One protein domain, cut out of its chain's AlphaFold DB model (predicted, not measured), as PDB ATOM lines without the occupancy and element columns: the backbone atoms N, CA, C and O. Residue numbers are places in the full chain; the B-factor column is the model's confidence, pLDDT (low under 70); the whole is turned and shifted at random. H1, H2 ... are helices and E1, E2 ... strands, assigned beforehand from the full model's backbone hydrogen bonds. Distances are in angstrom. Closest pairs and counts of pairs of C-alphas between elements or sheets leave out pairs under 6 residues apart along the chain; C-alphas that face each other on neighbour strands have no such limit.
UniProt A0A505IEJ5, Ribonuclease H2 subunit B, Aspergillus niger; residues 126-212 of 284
ATOM      1  N   LEU A 126      27.000 -31.923 -44.556       95.56
ATOM      2  CA  LEU A 126      28.299 -32.585 -44.565       95.56
ATOM      3  C   LEU A 126      29.058 -32.450 -43.236       95.56
ATOM      4  O   LEU A 126      29.635 -33.425 -42.767       95.56
ATOM      5  N   PHE A 127      29.022 -31.278 -42.596       95.62
ATOM      6  CA  PHE A 127      29.730 -31.064 -41.332       95.62
ATOM      7  C   PHE A 127      29.180 -31.919 -40.179       95.62
ATOM      8  O   PHE A 127      29.941 -32.293 -39.294       95.62
ATOM      9  N   PHE A 128      27.896 -32.287 -40.215       94.44
ATOM     10  CA  PHE A 128      27.282 -33.220 -39.265       94.44
ATOM     11  C   PHE A 128      27.527 -34.688 -39.656       94.44
ATOM     12  O   PHE A 128      27.647 -35.538 -38.781       94.44
ATOM     13  N   LEU A 129      27.662 -34.989 -40.954       93.56
ATOM     14  CA  LEU A 129      27.996 -36.333 -41.446       93.56
ATOM     15  C   LEU A 129      29.447 -36.752 -41.165       93.56
ATOM     16  O   LEU A 129      29.700 -37.941 -41.001       93.56
ATOM     17  N   ILE A 130      30.401 -35.818 -41.098       93.06
ATOM     18  CA  ILE A 130      31.815 -36.133 -40.814       93.06
ATOM     19  C   ILE A 130      31.995 -36.928 -39.503       93.06
ATOM     20  O   ILE A 130      32.562 -38.019 -39.578       93.06
ATOM     21  N   PRO A 131      31.533 -36.469 -38.318       90.38
ATOM     22  CA  PRO A 131      31.691 -37.238 -37.077       90.38
ATOM     23  C   PRO A 131      30.961 -38.592 -37.118       90.38
ATOM     24  O   PRO A 131      31.489 -39.574 -36.606       90.38
ATOM     25  N   ILE A 132      29.807 -38.667 -37.792       90.50
ATOM     26  CA  ILE A 132      29.026 -39.901 -37.979       90.50
ATOM     27  C   ILE A 132      29.823 -40.939 -38.781       90.50
ATOM     28  O   ILE A 132      30.064 -42.048 -38.312       90.50
ATOM     29  N   LEU A 133      30.286 -40.570 -39.978       89.56
ATOM     30  CA  LEU A 133      30.985 -41.488 -40.884       89.56
ATOM     31  C   LEU A 133      32.409 -41.822 -40.416       89.56
ATOM     32  O   LEU A 133      32.942 -42.858 -40.801       89.56
ATOM     33  N   THR A 134      33.031 -40.974 -39.588       88.31
ATOM     34  CA  THR A 134      34.372 -41.240 -39.038       88.31
ATOM     35  C   THR A 134      34.352 -42.125 -37.789       88.31
ATOM     36  O   THR A 134      35.338 -42.827 -37.559       88.31
ATOM     37  N   ALA A 135      33.258 -42.169 -37.018       82.88
ATOM     38  CA  ALA A 135      33.166 -42.950 -35.779       82.88
ATOM     39  C   ALA A 135      33.550 -44.436 -35.962       82.88
ATOM     40  O   ALA A 135      34.440 -44.940 -35.271       82.88
ATOM     41  N   ASN A 136      32.960 -45.107 -36.958       70.38
ATOM     42  CA  ASN A 136      33.124 -46.553 -37.173       70.38
ATOM     43  C   ASN A 136      34.423 -46.956 -37.895       70.38
ATOM     44  O   ASN A 136      34.815 -48.125 -37.851       70.38
ATOM     45  N   THR A 137      35.147 -46.000 -38.491       67.88
ATOM     46  CA  THR A 137      36.384 -46.267 -39.263       67.88
ATOM     47  C   THR A 137      37.483 -46.963 -38.466       67.88
ATOM     48  O   THR A 137      38.317 -47.661 -39.038       67.88
ATOM     49  N   LYS A 138      37.470 -46.806 -37.137       65.00
ATOM     50  CA  LYS A 138      38.428 -47.432 -36.216       65.00
ATOM     51  C   LYS A 138      38.171 -48.920 -35.979       65.00
ATOM     52  O   LYS A 138      39.071 -49.595 -35.489       65.00
ATOM     53  N   GLN A 139      36.963 -49.412 -36.262       60.22
ATOM     54  CA  GLN A 139      36.573 -50.797 -35.985       60.22
ATOM     55  C   GLN A 139      36.390 -51.616 -37.263       60.22
ATOM     56  O   GLN A 139      36.909 -52.725 -37.334       60.22
ATOM     57  N   ASN A 140      35.713 -51.077 -38.284       60.00
ATOM     58  CA  ASN A 140      35.463 -51.787 -39.539       60.00
ATOM     59  C   ASN A 140      35.577 -50.841 -40.742       60.00
ATOM     60  O   ASN A 140      34.777 -49.925 -40.900       60.00
ATOM     61  N   ASN A 141      36.525 -51.104 -41.646       73.88
ATOM     62  CA  ASN A 141      36.650 -50.390 -42.926       73.88
ATOM     63  C   ASN A 141      35.792 -51.043 -44.035       73.88
ATOM     64  O   ASN A 141      36.237 -51.213 -45.175       73.88
ATOM     65  N   LEU A 142      34.593 -51.499 -43.668       85.44
ATOM     66  CA  LEU A 142      33.655 -52.192 -44.550       85.44
ATOM     67  C   LEU A 142      32.672 -51.189 -45.173       85.44
ATOM     68  O   LEU A 142      32.446 -50.109 -44.634       85.44
ATOM     69  N   PHE A 143      32.094 -51.547 -46.316       91.06
ATOM     70  CA  PHE A 143      30.964 -50.820 -46.887       91.06
ATOM     71  C   PHE A 143      29.697 -51.145 -46.088       91.06
ATOM     72  O   PHE A 143      29.366 -52.318 -45.932       91.06
ATOM     73  N   GLN A 144      29.002 -50.122 -45.588       92.06
ATOM     74  CA  GLN A 144      27.773 -50.278 -44.801       92.06
ATOM     75  C   GLN A 144      26.663 -49.348 -45.321       92.06
ATOM     76  O   GLN A 144      26.975 -48.237 -45.766       92.06
ATOM     77  N   PRO A 145      25.381 -49.751 -45.275       92.19
ATOM     78  CA  PRO A 145      24.252 -48.846 -45.481       92.19
ATOM     79  C   PRO A 145      24.335 -47.617 -44.569       92.19
ATOM     80  O   PRO A 145      24.853 -47.681 -43.454       92.19
ATOM     81  N   LEU A 146      23.820 -46.474 -45.033       91.12
ATOM     82  CA  LEU A 146      23.865 -45.238 -44.240       91.12
ATOM     83  C   LEU A 146      23.046 -45.356 -42.943       91.12
ATOM     84  O   LEU A 146      23.449 -44.787 -41.931       91.12
ATOM     85  N   ASP A 147      21.942 -46.105 -42.962       91.75
ATOM     86  CA  ASP A 147      21.092 -46.293 -41.782       91.75
ATOM     87  C   ASP A 147      21.741 -47.210 -40.748       91.75
ATOM     88  O   ASP A 147      21.778 -46.834 -39.583       91.75
ATOM     89  N   ASP A 148      22.386 -48.306 -41.164       91.12
ATOM     90  CA  ASP A 148      23.202 -49.152 -40.278       91.12
ATOM     91  C   ASP A 148      24.297 -48.347 -39.561       91.12
ATOM     92  O   ASP A 148      24.543 -48.538 -38.369       91.12
ATOM     93  N   ILE A 149      24.956 -47.420 -40.271       90.25
ATOM     94  CA  ILE A 149      25.955 -46.534 -39.659       90.25
ATOM     95  C   ILE A 149      25.286 -45.635 -38.613       90.25
ATOM     96  O   ILE A 149      25.812 -45.521 -37.509       90.25
ATOM     97  N   ILE A 150      24.139 -45.023 -38.926       91.00
ATOM     98  CA  ILE A 150      23.422 -44.115 -38.016       91.00
ATOM     99  C   ILE A 150      22.880 -44.862 -36.786       91.00
ATOM    100  O   ILE A 150      23.080 -44.395 -35.668       91.00
ATOM    101  N   ASP A 151      22.242 -46.020 -36.964       89.88
ATOM    102  CA  ASP A 151      21.664 -46.827 -35.880       89.88
ATOM    103  C   ASP A 151      22.722 -47.521 -35.004       89.88
ATOM    104  O   ASP A 151      22.419 -47.923 -33.883       89.88
ATOM    105  N   SER A 152      23.976 -47.613 -35.465       88.62
ATOM    106  CA  SER A 152      25.107 -48.070 -34.642       88.62
ATOM    107  C   SER A 152      25.678 -47.010 -33.684       88.62
ATOM    108  O   SER A 152      26.558 -47.334 -32.888       88.62
ATOM    109  N   LEU A 153      25.221 -45.753 -33.760       87.12
ATOM    110  CA  LEU A 153      25.725 -44.657 -32.926       87.12
ATOM    111  C   LEU A 153      25.038 -44.579 -31.560       87.12
ATOM    112  O   LEU A 153      23.822 -44.721 -31.442       87.12
ATOM    113  N   ASP A 154      25.814 -44.202 -30.545       84.62
ATOM    114  CA  ASP A 154      25.292 -43.840 -29.228       84.62
ATOM    115  C   ASP A 154      24.450 -42.545 -29.262       84.62
ATOM    116  O   ASP A 154      24.732 -41.607 -30.015       84.62
ATOM    117  N   GLU A 155      23.476 -42.436 -28.352       80.12
ATOM    118  CA  GLU A 155      22.593 -41.263 -28.160       80.12
ATOM    119  C   GLU A 155      23.343 -39.929 -27.937       80.12
ATOM    120  O   GLU A 155      22.802 -38.856 -28.211       80.12
ATOM    121  N   GLU A 156      24.599 -39.958 -27.465       79.50
ATOM    122  CA  GLU A 156      25.438 -38.754 -27.343       79.50
ATOM    123  C   GLU A 156      25.843 -38.188 -28.718       79.50
ATOM    124  O   GLU A 156      25.855 -36.970 -28.914       79.50
ATOM    125  N   LEU A 157      26.123 -39.066 -29.688       77.94
ATOM    126  CA  LEU A 157      26.433 -38.701 -31.074       77.94
ATOM    127  C   LEU A 157      25.168 -38.489 -31.914       77.94
ATOM    128  O   LEU A 157      25.191 -37.684 -32.849       77.94
ATOM    129  N   LEU A 158      24.057 -39.147 -31.559       86.06
ATOM    130  CA  LEU A 158      22.782 -39.075 -32.274       86.06
ATOM    131  C   LEU A 158      21.617 -38.469 -31.449       86.06
ATOM    132  O   LEU A 158      20.608 -39.139 -31.234       86.06
ATOM    133  N   PRO A 159      21.661 -37.180 -31.041       90.31
ATOM    134  CA  PRO A 159      20.540 -36.556 -30.336       90.31
ATOM    135  C   PRO A 159      19.209 -36.612 -31.118       90.31
ATOM    136  O   PRO A 159      19.224 -36.498 -32.348       90.31
ATOM    137  N   PRO A 160      18.035 -36.631 -30.453       91.50
ATOM    138  CA  PRO A 160      16.736 -36.844 -31.109       91.50
ATOM    139  C   PRO A 160      16.405 -35.897 -32.275       91.50
ATOM    140  O   PRO A 160      15.810 -36.313 -33.268       91.50
ATOM    141  N   HIS A 161      16.806 -34.623 -32.201       94.75
ATOM    142  CA  HIS A 161      16.621 -33.686 -33.318       94.75
ATOM    143  C   HIS A 161      17.556 -33.961 -34.502       94.75
ATOM    144  O   HIS A 161      17.189 -33.661 -35.632       94.75
ATOM    145  N   LEU A 162      18.758 -34.493 -34.259       93.81
ATOM    146  CA  LEU A 162      19.665 -34.907 -35.326       93.81
ATOM    147  C   LEU A 162      19.125 -36.177 -35.987       93.81
ATOM    148  O   LEU A 162      19.024 -36.209 -37.209       93.81
ATOM    149  N   ARG A 163      18.648 -37.149 -35.194       92.94
ATOM    150  CA  ARG A 163      17.917 -38.317 -35.706       92.94
ATOM    151  C   ARG A 163      16.742 -37.894 -36.602       92.94
ATOM    152  O   ARG A 163      16.639 -38.369 -37.725       92.94
ATOM    153  N   HIS A 164      15.923 -36.935 -36.166       93.44
ATOM    154  CA  HIS A 164      14.818 -36.399 -36.974       93.44
ATOM    155  C   HIS A 164      15.260 -35.822 -38.335       93.44
ATOM    156  O   HIS A 164      14.560 -36.031 -39.318       93.44
ATOM    157  N   VAL A 165      16.410 -35.139 -38.412       95.12
ATOM    158  CA  VAL A 165      16.949 -34.600 -39.679       95.12
ATOM    159  C   VAL A 165      17.484 -35.706 -40.592       95.12
ATOM    160  O   VAL A 165      17.311 -35.633 -41.805       95.12
ATOM    161  N   LEU A 166      18.151 -36.721 -40.036       93.88
ATOM    162  CA  LEU A 166      18.805 -37.778 -40.820       93.88
ATOM    163  C   LEU A 166      17.817 -38.811 -41.398       93.88
ATOM    164  O   LEU A 166      18.072 -39.366 -42.469       93.88
ATOM    165  N   TYR A 167      16.684 -39.021 -40.718       93.81
ATOM    166  CA  TYR A 167      15.570 -39.868 -41.167       93.81
ATOM    167  C   TYR A 167      14.435 -39.082 -41.856       93.81
ATOM    168  O   TYR A 167      13.340 -39.611 -42.025       93.81
ATOM    169  N   ASP A 168      14.650 -37.823 -42.257       95.50
ATOM    170  CA  ASP A 168      13.671 -37.118 -43.091       95.50
ATOM    171  C   ASP A 168      13.749 -37.610 -44.547       95.50
ATOM    172  O   ASP A 168      14.734 -37.377 -45.250       95.50
ATOM    173  N   GLU A 169      12.679 -38.261 -45.007       94.38
ATOM    174  CA  GLU A 169      12.545 -38.839 -46.353       94.38
ATOM    175  C   GLU A 169      12.791 -37.839 -47.492       94.38
ATOM    176  O   GLU A 169      13.368 -38.180 -48.525       94.38
ATOM    177  N   THR A 170      12.375 -36.582 -47.327       95.44
ATOM    178  CA  THR A 170      12.532 -35.569 -48.380       95.44
ATOM    179  C   THR A 170      13.941 -34.986 -48.414       95.44
ATOM    180  O   THR A 170      14.439 -34.631 -49.484       95.44
ATOM    181  N   PHE A 171      14.627 -34.964 -47.269       95.44
ATOM    182  CA  PHE A 171      16.024 -34.555 -47.158       95.44
ATOM    183  C   PHE A 171      17.018 -35.689 -47.480       95.44
ATOM    184  O   PHE A 171      18.162 -35.431 -47.871       95.44
ATOM    185  N   ARG A 172      16.570 -36.947 -47.390       93.38
ATOM    186  CA  ARG A 172      17.325 -38.194 -47.600       93.38
ATOM    187  C   ARG A 172      18.216 -38.193 -48.847       93.38
ATOM    188  O   ARG A 172      19.382 -38.587 -48.782       93.38
ATOM    189  N   GLY A 173      17.708 -37.697 -49.978       93.81
ATOM    190  CA  GLY A 173      18.471 -37.599 -51.230       93.81
ATOM    191  C   GLY A 173      19.695 -36.677 -51.128       93.81
ATOM    192  O   GLY A 173      20.781 -37.024 -51.600       93.81
ATOM    193  N   THR A 174      19.553 -35.539 -50.441       95.44
ATOM    194  CA  THR A 174      20.664 -34.620 -50.139       95.44
ATOM    195  C   THR A 174      21.674 -35.278 -49.203       95.44
ATOM    196  O   THR A 174      22.882 -35.136 -49.403       95.44
ATOM    197  N   LEU A 175      21.193 -36.039 -48.215       95.06
ATOM    198  CA  LEU A 175      22.039 -36.739 -47.254       95.06
ATOM    199  C   LEU A 175      22.924 -37.796 -47.931       95.06
ATOM    200  O   LEU A 175      24.141 -37.761 -47.759       95.06
ATOM    201  N   HIS A 176      22.353 -38.666 -48.773       94.38
ATOM    202  CA  HIS A 176      23.128 -39.650 -49.542       94.38
ATOM    203  C   HIS A 176      24.127 -38.992 -50.504       94.38
ATOM    204  O   HIS A 176      25.262 -39.456 -50.611       94.38
ATOM    205  N   ALA A 177      23.744 -37.902 -51.179       95.38
ATOM    206  CA  ALA A 177      24.649 -37.173 -52.069       95.38
ATOM    207  C   ALA A 177      25.840 -36.560 -51.308       95.38
ATOM    208  O   ALA A 177      26.968 -36.574 -51.803       95.38
ATOM    209  N   ARG A 178      25.618 -36.054 -50.087       95.56
ATOM    210  CA  ARG A 178      26.689 -35.537 -49.221       95.56
ATOM    211  C   ARG A 178      27.533 -36.638 -48.591       95.56
ATOM    212  O   ARG A 178      28.745 -36.471 -48.535       95.56
ATOM    213  N   ALA A 179      26.945 -37.769 -48.206       94.94
ATOM    214  CA  ALA A 179      27.701 -38.937 -47.761       94.94
ATOM    215  C   ALA A 179      28.648 -39.427 -48.872       94.94
ATOM    216  O   ALA A 179      29.853 -39.533 -48.643       94.94
ATOM    217  N   ALA A 180      28.140 -39.617 -50.097       94.69
ATOM    218  CA  ALA A 180      28.923 -40.040 -51.265       94.69
ATOM    219  C   ALA A 180      30.090 -39.090 -51.607       94.69
ATOM    220  O   ALA A 180      31.118 -39.533 -52.115       94.69
ATOM    221  N   ALA A 181      29.964 -37.793 -51.306       95.88
ATOM    222  CA  ALA A 181      31.025 -36.815 -51.549       95.88
ATOM    223  C   ALA A 181      32.272 -37.022 -50.663       95.88
ATOM    224  O   ALA A 181      33.351 -36.581 -51.043       95.88
ATOM    225  N   ILE A 182      32.146 -37.695 -49.510       94.75
ATOM    226  CA  ILE A 182      33.242 -37.922 -48.539       94.75
ATOM    227  C   ILE A 182      33.475 -39.403 -48.212       94.75
ATOM    228  O   ILE A 182      34.139 -39.755 -47.238       94.75
ATOM    229  N   SER A 183      32.922 -40.290 -49.033       93.50
ATOM    230  CA  SER A 183      33.047 -41.735 -48.882       93.50
ATOM    231  C   SER A 183      33.159 -42.420 -50.239       93.50
ATOM    232  O   SER A 183      32.850 -41.859 -51.293       93.50
ATOM    233  N   ASP A 184      33.644 -43.650 -50.238       93.69
ATOM    234  CA  ASP A 184      33.434 -44.566 -51.347       93.69
ATOM    235  C   ASP A 184      32.018 -45.119 -51.243       93.69
ATOM    236  O   ASP A 184      31.631 -45.644 -50.202       93.69
ATOM    237  N   SER A 185      31.248 -44.974 -52.319       92.44
ATOM    238  CA  SER A 185      29.878 -45.465 -52.428       92.44
ATOM    239  C   SER A 185      29.812 -46.595 -53.448       92.44
ATOM    240  O   SER A 185      30.270 -46.415 -54.580       92.44
ATOM    241  N   VAL A 186      29.214 -47.722 -53.073       92.62
ATOM    242  CA  VAL A 186      28.939 -48.862 -53.959       92.62
ATOM    243  C   VAL A 186      27.448 -49.184 -53.887       92.62
ATOM    244  O   VAL A 186      26.834 -49.075 -52.829       92.62
ATOM    245  N   GLU A 187      26.863 -49.546 -55.023       92.06
ATOM    246  CA  GLU A 187      25.471 -49.984 -55.135       92.06
ATOM    247  C   GLU A 187      25.434 -51.512 -55.005       92.06
ATOM    248  O   GLU A 187      26.125 -52.220 -55.742       92.06
ATOM    249  N   ALA A 188      24.702 -52.015 -54.011       86.00
ATOM    250  CA  ALA A 188      24.690 -53.420 -53.622       86.00
ATOM    251  C   ALA A 188      23.238 -53.892 -53.463       86.00
ATOM    252  O   ALA A 188      22.645 -53.790 -52.392       86.00
ATOM    253  N   GLY A 189      22.660 -54.389 -54.558       85.62
ATOM    254  CA  GLY A 189      21.213 -54.596 -54.645       85.62
ATOM    255  C   GLY A 189      20.500 -53.251 -54.773       85.62
ATOM    256  O   GLY A 189      20.900 -52.430 -55.596       85.62
ATOM    257  N   ASP A 190      19.483 -53.028 -53.943       83.44
ATOM    258  CA  ASP A 190      18.678 -51.799 -53.949       83.44
ATOM    259  C   ASP A 190      19.255 -50.683 -53.046       83.44
ATOM    260  O   ASP A 190      18.729 -49.570 -53.012       83.44
ATOM    261  N   GLU A 191      20.348 -50.954 -52.320       86.56
ATOM    262  CA  GLU A 191      20.936 -50.034 -51.341       86.56
ATOM    263  C   GLU A 191      22.311 -49.489 -51.749       86.56
ATOM    264  O   GLU A 191      23.129 -50.143 -52.403       86.56
ATOM    265  N   LYS A 192      22.593 -48.262 -51.291       90.31
ATOM    266  CA  LYS A 192      23.908 -47.624 -51.410       90.31
ATOM    267  C   LYS A 192      24.679 -47.798 -50.115       90.31
ATOM    268  O   LYS A 192      24.306 -47.238 -49.085       90.31
ATOM    269  N   MET A 193      25.778 -48.534 -50.201       92.62
ATOM    270  CA  MET A 193      26.699 -48.748 -49.096       92.62
ATOM    271  C   MET A 193      27.856 -47.754 -49.175       92.62
ATOM    272  O   MET A 193      28.390 -47.484 -50.254       92.62
ATOM    273  N   PHE A 194      28.261 -47.230 -48.025       92.75
ATOM    274  CA  PHE A 194      29.266 -46.188 -47.876       92.75
ATOM    275  C   PHE A 194      30.451 -46.685 -47.048       92.75
ATOM    276  O   PHE A 194      30.292 -47.463 -46.109       92.75
ATOM    277  N   ARG A 195      31.646 -46.198 -47.380       92.31
ATOM    278  CA  ARG A 195      32.880 -46.388 -46.611       92.31
ATOM    279  C   ARG A 195      33.656 -45.077 -46.595       92.31
ATOM    280  O   ARG A 195      34.034 -44.589 -47.656       92.31
ATOM    281  N   PHE A 196      33.866 -44.480 -45.424       92.94
ATOM    282  CA  PHE A 196      34.520 -43.170 -45.302       92.94
ATOM    283  C   PHE A 196      35.877 -43.110 -46.030       92.94
ATOM    284  O   PHE A 196      36.657 -44.060 -45.989       92.94
ATOM    285  N   ASN A 197      36.156 -41.986 -46.696       93.00
ATOM    286  CA  ASN A 197      37.379 -41.780 -47.467       93.00
ATOM    287  C   ASN A 197      37.959 -40.386 -47.171       93.00
ATOM    288  O   ASN A 197      37.438 -39.362 -47.620       93.00
ATOM    289  N   GLU A 198      39.067 -40.359 -46.429       92.94
ATOM    290  CA  GLU A 198      39.744 -39.131 -45.997       92.94
ATOM    291  C   GLU A 198      40.223 -38.263 -47.174       92.94
ATOM    292  O   GLU A 198      40.094 -37.040 -47.134       92.94
ATOM    293  N   THR A 199      40.691 -38.876 -48.265       95.31
ATOM    294  CA  THR A 199      41.129 -38.152 -49.469       95.31
ATOM    295  C   THR A 199      39.969 -37.395 -50.114       95.31
ATOM    296  O   THR A 199      40.128 -36.239 -50.504       95.31
ATOM    297  N   LYS A 200      38.781 -38.011 -50.185       96.12
ATOM    298  CA  LYS A 200      37.561 -37.347 -50.672       96.12
ATOM    299  C   LYS A 200      37.093 -36.236 -49.735       96.12
ATOM    300  O   LYS A 200      36.721 -35.165 -50.209       96.12
ATOM    301  N   LEU A 201      37.169 -36.451 -48.417       96.00
ATOM    302  CA  LEU A 201      36.899 -35.396 -47.438       96.00
ATOM    303  C   LEU A 201      37.809 -34.182 -47.660       96.00
ATOM    304  O   LEU A 201      37.312 -33.059 -47.743       96.00
ATOM    305  N   LEU A 202      39.118 -34.397 -47.807       96.75
ATOM    306  CA  LEU A 202      40.070 -33.318 -48.061       96.75
ATOM    307  C   LEU A 202      39.752 -32.580 -49.372       96.75
ATOM    308  O   LEU A 202      39.742 -31.350 -49.387       96.75
ATOM    309  N   GLN A 203      39.434 -33.310 -50.445       96.94
ATOM    310  CA  GLN A 203      39.049 -32.727 -51.736       96.94
ATOM    311  C   GLN A 203      37.788 -31.851 -51.636       96.94
ATOM    312  O   GLN A 203      37.803 -30.722 -52.123       96.94
ATOM    313  N   GLU A 204      36.722 -32.310 -50.971       96.81
ATOM    314  CA  GLU A 204      35.504 -31.504 -50.796       96.81
ATOM    315  C   GLU A 204      35.745 -30.293 -49.877       96.81
ATOM    316  O   GLU A 204      35.186 -29.223 -50.122       96.81
ATOM    317  N   LEU A 205      36.604 -30.404 -48.855       95.88
ATOM    318  CA  LEU A 205      36.985 -29.270 -48.001       95.88
ATOM    319  C   LEU A 205      37.787 -28.206 -48.769       95.88
ATOM    320  O   LEU A 205      37.479 -27.019 -48.642       95.88
ATOM    321  N   VAL A 206      38.748 -28.608 -49.608       96.19
ATOM    322  CA  VAL A 206      39.480 -27.690 -50.501       96.19
ATOM    323  C   VAL A 206      38.515 -27.044 -51.499       96.19
ATOM    324  O   VAL A 206      38.444 -25.821 -51.571       96.19
ATOM    325  N   ALA A 207      37.647 -27.825 -52.148       95.69
ATOM    326  CA  ALA A 207      36.637 -27.296 -53.067       95.69
ATOM    327  C   ALA A 207      35.616 -26.357 -52.386       95.69
ATOM    328  O   ALA A 207      34.995 -25.520 -53.048       95.69
ATOM    329  N   LYS A 208      35.378 -26.475 -51.070       94.06
ATOM    330  CA  LYS A 208      34.621 -25.476 -50.291       94.06
ATOM    331  C   LYS A 208      35.435 -24.201 -50.063       94.06
ATOM    332  O   LYS A 208      34.884 -23.120 -50.249       94.06
ATOM    333  N   ALA A 209      36.715 -24.313 -49.706       91.75
ATOM    334  CA  ALA A 209      37.600 -23.161 -49.529       91.75
ATOM    335  C   ALA A 209      37.754 -22.354 -50.831       91.75
ATOM    336  O   ALA A 209      37.544 -21.142 -50.820       91.75
ATOM    337  N   ASP A 210      37.983 -23.020 -51.965       93.50
ATOM    338  CA  ASP A 210      38.093 -22.376 -53.282       93.50
ATOM    339  C   ASP A 210      36.804 -21.635 -53.666       93.50
ATOM    340  O   ASP A 210      36.849 -20.497 -54.139       93.50
ATOM    341  N   ARG A 211      35.631 -22.228 -53.389       91.25
ATOM    342  CA  ARG A 211      34.322 -21.565 -53.564       91.25
ATOM    343  C   ARG A 211      34.147 -20.338 -52.667       91.25
ATOM    344  O   ARG A 211      33.502 -19.382 -53.084       91.25
ATOM    345  N   MET A 212      34.682 -20.350 -51.446       87.50
ATOM    346  CA  MET A 212      34.642 -19.180 -50.561       87.50
ATOM    347  C   MET A 212      35.566 -18.062 -51.059       87.50
ATOM    348  O   MET A 212      35.210 -16.892 -50.966       87.50
TER     349      MET A 212
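AT A GLANCE: This is residues 126 to 212 of the 284 residues of the protein "Ribonuclease H2 subunit B" of Aspergillus niger (UniProt A0A505IEJ5). Three helices, H1, H2 and H4, pack crosswise round strand E2 of a two-strand hairpin, E1 and E2, with H3 at the edge of this body and the end of H5, residues 206 to 212, sticking out as an arm. You will find 87 printed residues with five named helices and two named strands, in the order H1, H2, H3, H4, E1, E2, H5; the sheet, E1 - E2, is antiparallel. The class is mostly helix, and the whole is compact, with a radius of gyration of the C-alphas of 12.9 A and spans of 34 by 28 by 27 A.

HOW THE PARTS SIT: Start at H1, residues 126 to 138; its residues 132 to 136 alone touch H2, residues 146 to 151, about perpendicular at 75 degrees, the closest C-alphas being Ile 132 and Ile 150, 7.0 A apart. Its residues 126 to 129 alone touch H4, residues 172 to 181, the same way at a steep tilt of 62 degrees, closest at the C-alphas of Leu 126 and Arg 178, 5.7 A. H3, residues 160 to 166, touches no helix; its closest C-alpha to H4 is Leu 166, 7.0 A from that of Arg 172. E1, residues 183 to 188, and E2, residues 191 to 196, form a hairpin, with N 184 and O 195 at 2.8 A. H5, residues 198 to 212, only just touches H4, with 3 pairs of C-alphas within 8 A. Every O i to N i+4 pair is within hydrogen-bond range in H2, H3, H4 and H5; in H1 4 of 9 are, beside 5 of 10 O i to N i+3 pairs.

IN THESE COORDINATES: Find C-alpha 126 at (28.299, -32.585, -44.565); H1 runs 19.8 A from there. H2 spans 8.8 A, H3 10.0 A, H4 14.3 A, E1 15.1 A and E2 16.4 A. H5 runs 21.1 A to C-alpha 212 at (34.642, -19.180, -50.561).

THE WHOLE: The C-alphas of Gly 189 and Met 212 are the two farthest apart, 38.1 A. The printed part has no cut, and no link is long. Look at residues 137 to 140 for pLDDT under 70.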